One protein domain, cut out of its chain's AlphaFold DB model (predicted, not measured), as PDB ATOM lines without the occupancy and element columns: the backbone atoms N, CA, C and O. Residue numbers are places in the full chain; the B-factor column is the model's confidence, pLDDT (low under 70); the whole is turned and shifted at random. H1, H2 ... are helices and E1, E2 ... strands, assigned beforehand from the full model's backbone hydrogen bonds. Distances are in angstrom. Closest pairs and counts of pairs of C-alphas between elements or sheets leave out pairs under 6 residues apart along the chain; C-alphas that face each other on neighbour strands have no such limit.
ATOM      1  N   ALA A 295     184.181 161.133 239.439       42.78
ATOM      2  CA  ALA A 295     184.448 160.864 240.864       42.78
ATOM      3  C   ALA A 295     183.878 159.520 241.374       42.78
ATOM      4  O   ALA A 295     184.407 158.968 242.333       42.78
ATOM      5  N   ASN A 296     182.853 158.990 240.694       45.38
ATOM      6  CA  ASN A 296     182.204 157.701 240.964       45.38
ATOM      7  C   ASN A 296     182.238 156.758 239.745       45.38
ATOM      8  O   ASN A 296     181.446 155.823 239.665       45.38
ATOM      9  N   SER A 297     183.079 157.033 238.742       47.88
ATOM     10  CA  SER A 297     183.174 156.163 237.571       47.88
ATOM     11  C   SER A 297     183.962 154.899 237.943       47.88
ATOM     12  O   SER A 297     185.038 155.021 238.537       47.88
ATOM     13  N   PRO A 298     183.484 153.686 237.607       49.09
ATOM     14  CA  PRO A 298     184.257 152.457 237.753       49.09
ATOM     15  C   PRO A 298     185.387 152.388 236.707       49.09
ATOM     16  O   PRO A 298     185.410 151.514 235.851       49.09
ATOM     17  N   LEU A 299     186.326 153.333 236.721       52.72
ATOM     18  CA  LEU A 299     187.428 153.406 235.765       52.72
ATOM     19  C   LEU A 299     188.620 154.169 236.336       52.72
ATOM     20  O   LEU A 299     188.451 155.151 237.050       52.72
ATOM     21  N   PRO A 300     189.807 153.951 235.771       51.66
ATOM     22  CA  PRO A 300     190.569 152.727 235.695       51.66
ATOM     23  C   PRO A 300     191.566 152.720 236.848       51.66
ATOM     24  O   PRO A 300     192.248 153.712 237.108       51.66
ATOM     25  N   PHE A 301     191.743 151.579 237.495       52.16
ATOM     26  CA  PHE A 301     192.876 151.429 238.394       52.16
ATOM     27  C   PHE A 301     194.130 151.502 237.529       52.16
ATOM     28  O   PHE A 301     194.396 150.599 236.732       52.16
ATOM     29  N   ALA A 302     194.893 152.587 237.663       57.41
ATOM     30  CA  ALA A 302     196.306 152.549 237.343       57.41
ATOM     31  C   ALA A 302     196.920 151.562 238.338       57.41
ATOM     32  O   ALA A 302     197.315 151.926 239.442       57.41
ATOM     33  N   LEU A 303     196.865 150.282 237.980       73.12
ATOM     34  CA  LEU A 303     197.397 149.217 238.806       73.12
ATOM     35  C   LEU A 303     198.915 149.366 238.834       73.12
ATOM     36  O   LEU A 303     199.534 149.589 237.784       73.12
ATOM     37  N   SER A 304     199.502 149.218 240.020       81.75
ATOM     38  CA  SER A 304     200.928 148.928 240.121       81.75
ATOM     39  C   SER A 304     201.223 147.569 239.481       81.75
ATOM     40  O   SER A 304     200.316 146.758 239.249       81.75
ATOM     41  N   GLU A 305     202.496 147.301 239.200       85.44
ATOM     42  CA  GLU A 305     202.913 145.994 238.691       85.44
ATOM     43  C   GLU A 305     202.510 144.869 239.655       85.44
ATOM     44  O   GLU A 305     201.967 143.852 239.222       85.44
ATOM     45  N   GLU A 306     202.661 145.087 240.966       85.44
ATOM     46  CA  GLU A 306     202.278 144.124 242.000       85.44
ATOM     47  C   GLU A 306     200.767 143.879 242.028       85.44
ATOM     48  O   GLU A 306     200.325 142.737 242.148       85.44
ATOM     49  N   GLN A 307     199.957 144.935 241.895       83.44
ATOM     50  CA  GLN A 307     198.498 144.814 241.904       83.44
ATOM     51  C   GLN A 307     197.984 144.062 240.671       83.44
ATOM     52  O   GLN A 307     197.141 143.174 240.802       83.44
ATOM     53  N   ALA A 308     198.502 144.389 239.482       85.38
ATOM     54  CA  ALA A 308     198.141 143.695 238.249       85.38
ATOM     55  C   ALA A 308     198.566 142.218 238.294       85.38
ATOM     56  O   ALA A 308     197.765 141.340 237.971       85.38
ATOM     57  N   ALA A 309     199.786 141.930 238.763       90.31
ATOM     58  CA  ALA A 309     200.276 140.563 238.924       90.31
ATOM     59  C   ALA A 309     199.425 139.753 239.917       90.31
ATOM     60  O   ALA A 309     199.067 138.613 239.622       90.31
ATOM     61  N   ALA A 310     199.048 140.343 241.057       87.44
ATOM     62  CA  ALA A 310     198.209 139.684 242.056       87.44
ATOM     63  C   ALA A 310     196.804 139.362 241.521       87.44
ATOM     64  O   ALA A 310     196.309 138.253 241.726       87.44
ATOM     65  N   LEU A 311     196.174 140.299 240.802       88.50
ATOM     66  CA  LEU A 311     194.873 140.064 240.169       88.50
ATOM     67  C   LEU A 311     194.965 138.965 239.104       88.50
ATOM     68  O   LEU A 311     194.178 138.021 239.143       88.50
ATOM     69  N   ASN A 312     195.959 139.024 238.214       92.62
ATOM     70  CA  ASN A 312     196.175 137.994 237.192       92.62
ATOM     71  C   ASN A 312     196.409 136.606 237.808       92.62
ATOM     72  O   ASN A 312     195.824 135.625 237.352       92.62
ATOM     73  N   ALA A 313     197.206 136.516 238.877       93.81
ATOM     74  CA  ALA A 313     197.426 135.265 239.598       93.81
ATOM     75  C   ALA A 313     196.135 134.718 240.229       93.81
ATOM     76  O   ALA A 313     195.915 133.508 240.202       93.81
ATOM     77  N   GLY A 314     195.274 135.595 240.761       91.12
ATOM     78  CA  GLY A 314     193.963 135.228 241.298       91.12
ATOM     79  C   GLY A 314     193.015 134.684 240.228       91.12
ATOM     80  O   GLY A 314     192.430 133.620 240.415       91.12
ATOM     81  N   TYR A 315     192.910 135.357 239.079       92.44
ATOM     82  CA  TYR A 315     192.083 134.886 237.961       92.44
ATOM     83  C   TYR A 315     192.600 133.593 237.338       92.44
ATOM     84  O   TYR A 315     191.795 132.743 236.972       92.44
ATOM     85  N   ALA A 316     193.919 133.383 237.283       93.94
ATOM     86  CA  ALA A 316     194.490 132.129 236.797       93.94
ATOM     87  C   ALA A 316     194.021 130.902 237.611       93.94
ATOM     88  O   ALA A 316     193.915 129.808 237.057       93.94
ATOM     89  N   GLN A 317     193.667 131.076 238.895       94.44
ATOM     90  CA  GLN A 317     193.100 129.998 239.725       94.44
ATOM     91  C   GLN A 317     191.691 129.571 239.287       94.44
ATOM     92  O   GLN A 317     191.248 128.482 239.645       94.44
ATOM     93  N   LEU A 318     190.982 130.394 238.505       92.12
ATOM     94  CA  LEU A 318     189.658 130.068 237.961       92.12
ATOM     95  C   LEU A 318     189.734 129.155 236.723       92.12
ATOM     96  O   LEU A 318     188.704 128.759 236.177       92.12
ATOM     97  N   GLY A 319     190.942 128.796 236.279       92.88
ATOM     98  CA  GLY A 319     191.161 127.842 235.198       92.88
ATOM     99  C   GLY A 319     190.859 128.406 233.802       92.88
ATOM    100  O   GLY A 319     190.919 129.620 233.591       92.88
ATOM    101  N   PRO A 320     190.541 127.539 232.817       93.25
ATOM    102  CA  PRO A 320     190.416 127.929 231.410       93.25
ATOM    103  C   PRO A 320     189.382 129.026 231.139       93.25
ATOM    104  O   PRO A 320     189.559 129.808 230.208       93.25
ATOM    105  N   ALA A 321     188.338 129.124 231.968       91.69
ATOM    106  CA  ALA A 321     187.311 130.151 231.836       91.69
ATOM    107  C   ALA A 321     187.879 131.573 231.969       91.69
ATOM    108  O   ALA A 321     187.339 132.488 231.367       91.69
ATOM    109  N   ALA A 322     188.971 131.776 232.711       94.62
ATOM    110  CA  ALA A 322     189.591 133.088 232.906       94.62
ATOM    111  C   ALA A 322     190.796 133.358 231.992       94.62
ATOM    112  O   ALA A 322     191.479 134.362 232.173       94.62
ATOM    113  N   ALA A 323     191.070 132.495 231.007       93.12
ATOM    114  CA  ALA A 323     192.272 132.592 230.172       93.12
ATOM    115  C   ALA A 323     192.386 133.910 229.378       93.12
ATOM    116  O   ALA A 323     193.487 134.303 229.000       93.12
ATOM    117  N   ALA A 324     191.264 134.596 229.130       93.38
ATOM    118  CA  ALA A 324     191.221 135.885 228.437       93.38
ATOM    119  C   ALA A 324     191.345 137.106 229.375       93.38
ATOM    120  O   ALA A 324     191.385 138.243 228.895       93.38
ATOM    121  N   VAL A 325     191.406 136.909 230.696       93.50
ATOM    122  CA  VAL A 325     191.570 137.993 231.675       93.50
ATOM    123  C   VAL A 325     193.050 138.349 231.804       93.50
ATOM    124  O   VAL A 325     193.885 137.484 232.064       93.50
ATOM    125  N   ASN A 326     193.385 139.628 231.628       92.38
ATOM    126  CA  ASN A 326     194.753 140.115 231.771       92.38
ATOM    127  C   ASN A 326     194.769 141.596 232.170       92.38
ATOM    128  O   ASN A 326     194.683 142.485 231.317       92.38
ATOM    129  N   PHE A 327     194.949 141.840 233.464       89.19
ATOM    130  CA  PHE A 327     195.158 143.161 234.033       89.19
ATOM    131  C   PHE A 327     196.537 143.704 233.658       89.19
ATOM    132  O   PHE A 327     197.557 143.021 233.786       89.19
ATOM    133  N   ARG A 328     196.578 144.964 233.223       86.69
ATOM    134  CA  ARG A 328     197.788 145.648 232.755       86.69
ATOM    135  C   ARG A 328     198.123 146.834 233.653       86.69
ATOM    136  O   ARG A 328     197.308 147.746 233.804       86.69
ATOM    137  N   ALA A 329     199.335 146.841 234.202       84.44
ATOM    138  CA  ALA A 329     199.850 147.966 234.975       84.44
ATOM    139  C   ALA A 329     199.971 149.232 234.107       84.44
ATOM    140  O   ALA A 329     200.288 149.156 232.916       84.44
ATOM    141  N   GLY A 330     199.680 150.400 234.688       76.88
ATOM    142  CA  GLY A 330     199.763 151.694 233.992       76.88
ATOM    143  C   GLY A 330     198.827 151.867 232.781       76.88
ATOM    144  O   GLY A 330     199.044 152.764 231.963       76.88
ATOM    145  N   LYS A 331     197.806 151.011 232.627       78.56
ATOM    146  CA  LYS A 331     196.796 151.067 231.554       78.56
ATOM    147  C   LYS A 331     195.380 151.067 232.127       78.56
ATOM    148  O   LYS A 331     195.162 150.700 233.278       78.56
ATOM    149  N   VAL A 332     194.419 151.458 231.290       77.12
ATOM    150  CA  VAL A 332     192.989 151.332 231.586       77.12
ATOM    151  C   VAL A 332     192.612 149.852 231.585       77.12
ATOM    152  O   VAL A 332     192.833 149.167 230.588       77.12
ATOM    153  N   ASN A 333     192.050 149.373 232.693       79.62
ATOM    154  CA  ASN A 333     191.468 148.039 232.802       79.62
ATOM    155  C   ASN A 333     189.962 148.199 233.013       79.62
ATOM    156  O   ASN A 333     189.547 148.735 234.039       79.62
ATOM    157  N   TYR A 334     189.166 147.758 232.040       84.88
ATOM    158  CA  TYR A 334     187.708 147.733 232.160       84.88
ATOM    159  C   TYR A 334     187.243 146.579 233.061       84.88
ATOM    160  O   TYR A 334     188.008 145.635 233.276       84.88
ATOM    161  N   PRO A 335     186.007 146.618 233.585       86.88
ATOM    162  CA  PRO A 335     185.448 145.532 234.381       86.88
ATOM    163  C   PRO A 335     185.566 144.156 233.713       86.88
ATOM    164  O   PRO A 335     185.313 144.012 232.521       86.88
ATOM    165  N   VAL A 336     185.922 143.129 234.479       91.00
ATOM    166  CA  VAL A 336     185.806 141.728 234.072       91.00
ATOM    167  C   VAL A 336     184.342 141.302 234.143       91.00
ATOM    168  O   VAL A 336     183.708 141.392 235.196       91.00
ATOM    169  N   ILE A 337     183.821 140.811 233.028       93.62
ATOM    170  CA  ILE A 337     182.446 140.338 232.863       93.62
ATOM    171  C   ILE A 337     182.422 138.827 232.640       93.62
ATOM    172  O   ILE A 337     183.408 138.235 232.191       93.62
ATOM    173  N   THR A 338     181.287 138.215 232.959       94.69
ATOM    174  CA  THR A 338     180.988 136.815 232.648       94.69
ATOM    175  C   THR A 338     180.226 136.748 231.331       94.69
ATOM    176  O   THR A 338     179.199 137.405 231.201       94.69
ATOM    177  N   THR A 339     180.708 135.948 230.383       93.81
ATOM    178  CA  THR A 339     180.041 135.662 229.103       93.81
ATOM    179  C   THR A 339     179.813 134.160 228.950       93.81
ATOM    180  O   THR A 339     180.353 133.350 229.712       93.81
ATOM    181  N   ALA A 340     179.080 133.755 227.911       90.06
ATOM    182  CA  ALA A 340     178.903 132.340 227.573       90.06
ATOM    183  C   ALA A 340     180.226 131.602 227.263       90.06
ATOM    184  O   ALA A 340     180.295 130.379 227.373       90.06
ATOM    185  N   THR A 341     181.279 132.327 226.866       91.12
ATOM    186  CA  THR A 341     182.583 131.763 226.470       91.12
ATOM    187  C   THR A 341     183.657 131.859 227.554       91.12
ATOM    188  O   THR A 341     184.744 131.310 227.375       91.12
ATOM    189  N   GLY A 342     183.367 132.512 228.681       94.06
ATOM    190  CA  GLY A 342     184.283 132.642 229.810       94.06
ATOM    191  C   GLY A 342     184.294 134.048 230.406       94.06
ATOM    192  O   GLY A 342     183.344 134.814 230.291       94.06
ATOM    193  N   LEU A 343     185.386 134.381 231.082       96.31
ATOM    194  CA  LEU A 343     185.621 135.671 231.708       96.31
ATOM    195  C   LEU A 343     186.571 136.487 230.839       96.31
ATOM    196  O   LEU A 343     187.610 135.992 230.394       96.31
ATOM    197  N   ARG A 344     186.245 137.761 230.640       95.19
ATOM    198  CA  ARG A 344     187.114 138.716 229.944       95.19
ATOM    199  C   ARG A 344     186.851 140.132 230.420       95.19
ATOM    200  O   ARG A 344     185.817 140.406 231.021       95.19
ATOM    201  N   HIS A 345     187.770 141.040 230.113       91.56
ATOM    202  CA  HIS A 345     187.472 142.463 230.228       91.56
ATOM    203  C   HIS A 345     186.343 142.847 229.261       91.56
ATOM    204  O   HIS A 345     186.295 142.378 228.117       91.56
ATOM    205  N   MET A 346     185.444 143.689 229.752       91.44
ATOM    206  CA  MET A 346     184.390 144.332 228.982       91.44
ATOM    207  C   MET A 346     184.995 145.252 227.917       91.44
ATOM    208  O   MET A 346     185.984 145.943 228.168       91.44
ATOM    209  N   ASP A 347     184.366 145.289 226.749       90.94
ATOM    210  CA  ASP A 347     184.564 146.307 225.727       90.94
ATOM    211  C   ASP A 347     183.373 147.279 225.785       90.94
ATOM    212  O   ASP A 347     182.281 146.926 225.341       90.94
ATOM    213  N   PRO A 348     183.525 148.503 226.325       86.75
ATOM    214  CA  PRO A 348     182.403 149.430 226.496       86.75
ATOM    215  C   PRO A 348     181.795 149.926 225.174       86.75
ATOM    216  O   PRO A 348     180.724 150.536 225.192       86.75
ATOM    217  N   GLY A 349     182.454 149.679 224.034       88.19
ATOM    218  CA  GLY A 349     181.904 149.954 222.709       88.19
ATOM    219  C   GLY A 349     180.999 148.845 222.166       88.19
ATOM    220  O   GLY A 349     180.280 149.090 221.197       88.19
ATOM    221  N   ARG A 350     181.039 147.638 222.751       92.12
ATOM    222  CA  ARG A 350     180.395 146.427 222.202       92.12
ATOM    223  C   ARG A 350     179.560 145.648 223.223       92.12
ATOM    224  O   ARG A 350     178.605 144.997 222.823       92.12
ATOM    225  N   ASP A 351     179.890 145.735 224.507       94.12
ATOM    226  CA  ASP A 351     179.143 145.146 225.621       94.12
ATOM    227  C   ASP A 351     178.353 146.223 226.361       94.12
ATOM    228  O   ASP A 351     178.775 147.376 226.381       94.12
ATOM    229  N   PHE A 352     177.277 145.858 227.057       93.19
ATOM    230  CA  PHE A 352     176.435 146.798 227.798       93.19
ATOM    231  C   PHE A 352     176.216 146.360 229.240       93.19
ATOM    232  O   PHE A 352     175.701 145.271 229.486       93.19
ATOM    233  N   LEU A 353     176.544 147.228 230.200       90.69
ATOM    234  CA  LEU A 353     176.065 147.075 231.570       90.69
ATOM    235  C   LEU A 353     174.652 147.636 231.674       90.69
ATOM    236  O   LEU A 353     174.387 148.782 231.307       90.69
ATOM    237  N   VAL A 354     173.747 146.826 232.210       89.81
ATOM    238  CA  VAL A 354     172.344 147.210 232.388       89.81
ATOM    239  C   VAL A 354     172.176 148.181 233.554       89.81
ATOM    240  O   VAL A 354     172.879 148.079 234.557       89.81
ATOM    241  N   LEU A 355     171.194 149.079 233.487       86.12
ATOM    242  CA  LEU A 355     170.951 150.106 234.509       86.12
ATOM    243  C   LEU A 355     170.620 149.531 235.900       86.12
ATOM    244  O   LEU A 355     170.826 150.204 236.906       86.12
ATOM    245  N   THR A 356     170.159 148.279 235.973       82.25
ATOM    246  CA  THR A 356     169.922 147.557 237.237       82.25
ATOM    247  C   THR A 356     171.199 146.999 237.874       82.25
ATOM    248  O   THR A 356     171.136 146.416 238.961       82.25
ATOM    249  N   THR A 357     172.362 147.170 237.235       81.50
ATOM    250  CA  THR A 357     173.656 146.821 237.825       81.50
ATOM    251  C   THR A 357     173.859 147.649 239.096       81.50
ATOM    252  O   THR A 357     173.817 148.878 239.023       81.50
ATOM    253  N   PRO A 358     174.097 147.026 240.265       75.75
ATOM    254  CA  PRO A 358     174.346 147.757 241.501       75.75
ATOM    255  C   PRO A 358     175.620 148.605 241.373       75.75
ATOM    256  O   PRO A 358     176.729 148.088 241.482       75.75
ATOM    257  N   GLN A 359     175.468 149.906 241.128       70.81
ATOM    258  CA  GLN A 359     176.596 150.794 240.813       70.81
ATOM    259  C   GLN A 359     177.583 150.922 241.981       70.81
ATOM    260  O   GLN A 359     178.791 150.894 241.761       70.81
ATOM    261  N   ASP A 360     177.093 150.909 243.224       63.56
ATOM    262  CA  ASP A 360     177.934 150.841 244.431       63.56
ATOM    263  C   ASP A 360     178.844 149.601 244.452       63.56
ATOM    264  O   ASP A 360     179.908 149.613 245.066       63.56
ATOM    265  N   SER A 361     178.431 148.521 243.777       68.44
ATOM    266  CA  SER A 361     179.203 147.281 243.661       68.44
ATOM    267  C   SER A 361     180.189 147.267 242.497       68.44
ATOM    268  O   SER A 361     180.898 146.282 242.347       68.44
ATOM    269  N   LEU A 362     180.237 148.304 241.659       69.06
ATOM    270  CA  LEU A 362     181.223 148.419 240.577       69.06
ATOM    271  C   LEU A 362     182.517 149.115 241.037       69.06
ATOM    272  O   LEU A 362     183.539 149.042 240.359       69.06
ATOM    273  N   LEU A 363     182.498 149.792 242.188       58.28
ATOM    274  CA  LEU A 363     183.626 150.568 242.699       58.28
ATOM    275  C   LEU A 363     184.648 149.670 243.423       58.28
ATOM    276  O   LEU A 363     184.286 148.821 244.238       58.28
ATOM    277  N   ALA A 364     185.949 149.897 243.200       49.88
ATOM    278  CA  ALA A 364     187.003 149.352 244.065       49.88
ATOM    279  C   ALA A 364     187.832 150.448 244.743       49.88
ATOM    280  O   ALA A 364     187.933 151.577 244.273       49.88
ATOM    281  N   GLY A 365     188.442 150.087 245.874       50.28
ATOM    282  CA  GLY A 365     189.141 151.024 246.753       50.28
ATOM    283  C   GLY A 365     188.239 151.597 247.850       50.28
ATOM    284  O   GLY A 365     187.086 151.204 248.009       50.28
ATOM    285  N   SER A 366     188.792 152.492 248.663       43.94
ATOM    286  CA  SER A 366     188.096 153.146 249.772       43.94
ATOM    287  C   SER A 366     187.330 154.383 249.299       43.94
ATOM    288  O   SER A 366     187.667 155.475 249.726       43.94
ATOM    289  N   ILE A 367     186.346 154.231 248.410       45.53
ATOM    290  CA  ILE A 367     185.335 155.253 248.078       45.53
ATOM    291  C   ILE A 367     184.070 154.505 247.616       45.53
ATOM    292  O   ILE A 367     183.801 154.321 246.442       45.53
ATOM    293  N   SER A 368     183.283 154.027 248.571       48.50
ATOM    294  CA  SER A 368     181.892 154.460 248.618       48.50
ATOM    295  C   SER A 368     181.856 155.308 249.867       48.50
ATOM    296  O   SER A 368     182.131 154.825 250.968       48.50
ATOM    297  N   ALA A 369     181.629 156.603 249.706       50.91
ATOM    298  CA  ALA A 369     181.726 157.500 250.836       50.91
ATOM    299  C   ALA A 369     180.572 157.258 251.853       50.91
ATOM    300  O   ALA A 369     180.672 157.721 252.985       50.91
ATOM    301  N   CYS A 370     179.593 156.396 251.507       51.22
ATOM    302  CA  CYS A 370     178.516 155.878 252.371       51.22
ATOM    303  C   CYS A 370     178.733 154.512 252.976       51.22
ATOM    304  O   CYS A 370     178.184 154.228 254.041       51.22
ATOM    305  N   ASN A 371     179.561 153.692 252.345       51.44
ATOM    306  CA  ASN A 371     179.905 152.378 252.845       51.44
ATOM    307  C   ASN A 371     181.422 152.162 252.747       51.44
ATOM    308  O   ASN A 371     181.888 151.372 251.926       51.44
ATOM    309  N   PRO A 372     182.214 152.806 253.631       49.41
ATOM    310  CA  PRO A 372     183.677 152.715 253.605       49.41
ATOM    311  C   PRO A 372     184.212 151.282 253.775       49.41
ATOM    312  O   PRO A 372     185.354 150.997 253.416       49.41
ATOM    313  N   GLY A 373     183.396 150.382 254.344       45.84
ATOM    314  CA  GLY A 373     183.720 148.970 254.569       45.84
ATOM    315  C   GLY A 373     183.118 147.987 253.559       45.84
ATOM    316  O   GLY A 373     183.454 146.803 253.613       45.84
ATOM    317  N   GLN A 374     182.245 148.423 252.647       47.22
ATOM    318  CA  GLN A 374     181.531 147.516 251.748       47.22
ATOM    319  C   GLN A 374     182.253 147.457 250.401       47.22
ATOM    320  O   GLN A 374     182.091 148.301 249.530       47.22
ATOM    321  N   ARG A 375     183.106 146.439 250.256       55.62
ATOM    322  CA  ARG A 375     183.732 146.082 248.984       55.62
ATOM    323  C   ARG A 375     182.794 145.149 248.236       55.62
ATOM    324  O   ARG A 375     182.647 143.994 248.628       55.62
ATOM    325  N   ALA A 376     182.261 145.582 247.111       54.44
ATOM    326  CA  ALA A 376     182.016 144.647 246.032       54.44
ATOM    327  C   ALA A 376     182.939 145.105 244.909       54.44
ATOM    328  O   ALA A 376     182.694 146.108 244.274       54.44
ATOM    329  N   GLY A 377     184.081 144.439 244.742       69.81
ATOM    330  CA  GLY A 377     184.976 144.702 243.615       69.81
ATOM    331  C   GLY A 377     184.439 144.036 242.355       69.81
ATOM    332  O   GLY A 377     185.169 143.244 241.753       69.81
ATOM    333  N   TRP A 378     183.156 144.242 242.014       79.50
ATOM    334  CA  TRP A 378     182.609 143.648 240.797       79.50
ATOM    335  C   TRP A 378     183.299 144.277 239.592       79.50
ATOM    336  O   TRP A 378     183.538 145.478 239.544       79.50
ATOM    337  N   GLY A 379     183.693 143.433 238.650       80.44
ATOM    338  CA  GLY A 379     184.569 143.806 237.554       80.44
ATOM    339  C   GLY A 379     186.062 143.753 237.877       80.44
ATOM    340  O   GLY A 379     186.868 143.877 236.964       80.44
ATOM    341  N   ILE A 380     186.471 143.577 239.138       81.00
ATOM    342  CA  ILE A 380     187.893 143.613 239.525       81.00
ATOM    343  C   ILE A 380     188.258 142.357 240.288       81.00
ATOM    344  O   ILE A 380     188.874 141.471 239.717       81.00
ATOM    345  N   THR A 381     187.854 142.228 241.550       80.06
ATOM    346  CA  THR A 381     188.119 141.020 242.349       80.06
ATOM    347  C   THR A 381     187.048 139.950 242.173       80.06
ATOM    348  O   THR A 381     187.277 138.794 242.517       80.06
ATOM    349  N   LYS A 382     185.881 140.325 241.644       85.06
ATOM    350  CA  LYS A 382     184.786 139.420 241.308       85.06
ATOM    351  C   LYS A 382     184.270 139.771 239.909       85.06
ATOM    352  O   LYS A 382     183.976 140.940 239.693       85.06
ATOM    353  N   PRO A 383     184.112 138.821 238.977       89.56
ATOM    354  CA  PRO A 383     183.464 139.100 237.697       89.56
ATOM    355  C   PRO A 383     182.049 139.648 237.880       89.56
ATOM    356  O   PRO A 383     181.335 139.238 238.800       89.56
ATOM    357  N   ILE A 384     181.632 140.550 236.994       90.62
ATOM    358  CA  ILE A 384     180.222 140.924 236.881       90.62
ATOM    359  C   ILE A 384     179.466 139.716 236.319       90.62
ATOM    360  O   ILE A 384     179.895 139.098 235.342       90.62
ATOM    361  N   ASP A 385     178.371 139.354 236.981       91.56
ATOM    362  CA  ASP A 385     177.493 138.257 236.575       91.56
ATOM    363  C   ASP A 385     176.828 138.569 235.226       91.56
ATOM    364  O   ASP A 385     176.452 139.720 234.991       91.56
ATOM    365  N   SER A 386     176.665 137.565 234.361       92.06
ATOM    366  CA  SER A 386     176.129 137.760 233.007       92.06
ATOM    367  C   SER A 386     174.733 138.378 233.020       92.06
ATOM    368  O   SER A 386     174.413 139.157 232.140       92.06
ATOM    369  N   ARG A 387     173.929 138.186 234.074       90.06
ATOM    370  CA  ARG A 387     172.600 138.821 234.176       90.06
ATOM    371  C   ARG A 387     172.614 140.358 234.187       90.06
ATOM    372  O   ARG A 387     171.561 140.978 234.066       90.06
ATOM    373  N   TYR A 388     173.775 140.969 234.420       91.12
ATOM    374  CA  TYR A 388     173.972 142.421 234.404       91.12
ATOM    375  C   TYR A 388     174.689 142.919 233.143       91.12
ATOM    376  O   TYR A 388     174.978 144.111 233.026       91.12
ATOM    377  N   VAL A 389     175.008 142.015 232.221       93.19
ATOM    378  CA  VAL A 389     175.821 142.292 231.044       93.19
ATOM    379  C   VAL A 389     175.077 141.767 229.832       93.19
ATOM    380  O   VAL A 389     174.811 140.581 229.745       93.19
ATOM    381  N   LEU A 390     174.749 142.642 228.890       96.19
ATOM    382  CA  LEU A 390     174.406 142.208 227.543       96.19
ATOM    383  C   LEU A 390     175.697 142.256 226.732       96.19
ATOM    384  O   LEU A 390     176.156 143.344 226.374       96.19
ATOM    385  N   ASP A 391     176.331 141.104 226.530       95.75
ATOM    386  CA  ASP A 391     177.607 141.062 225.817       95.75
ATOM    387  C   ASP A 391     177.419 141.293 224.312       95.75
ATOM    388  O   ASP A 391     176.304 141.268 223.790       95.75
TER     389      ASP A 391
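Overview. This is residues 295 to 391 of the 494 residues of an uncharacterized protein of Pontibacter diazotrophicus (UniProt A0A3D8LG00). Little regular structure: long loops fill most of the domain, with a small E1-E2 hairpin, the short helix H2 next to E2, and H1 joined to H2 by a tight link. Residues 346 to 391 form a long stretch with no named element, folding back where 352 to 353 pair antiparallel with 389 to 390. The 97 printed residues run H1, H2, E1, E2, a mixed class with only 24 residues in named elements; the whole is compact, radius of gyration of the C-alphas 12.9 A, spans 37 by 31 by 23 A.

Arrangement. Strands E1, residues 336 to 339, and E2, residues 342 to 345, are an antiparallel hairpin at 144 degrees; N 337 and O 344 are 2.9 A apart, within hydrogen-bond range. The closest C-alphas of E2 and H2, residues 319 to 322, are those of Gly 342 and Ala 321, 4.4 A. H1, residues 305 to 316, and H2 are close but not clearly touching, closest C-alphas Tyr 315 and Ala 322, 5.9 A. H1 is apart from E1 and E2. Every O i to N i+4 pair in H1 is within hydrogen-bond range; H2 is too short for one.

Along the chain. H1 is 16.3 A long from C-alpha 305 at (202.913, 145.994, 238.691); H2 is 5.9 A, E1 9.7 A and E2 10.3 A, ending at C-alpha 345 (187.472, 142.463, 230.228).

Size, cuts and confidence. The farthest C-alphas, Pro 320 and Cys 370, are 36.9 A apart. The printed part has no cut; the H2 to E1 link is long. In this model pLDDT is under 70 at residues 295 to 302 and 360 to 377.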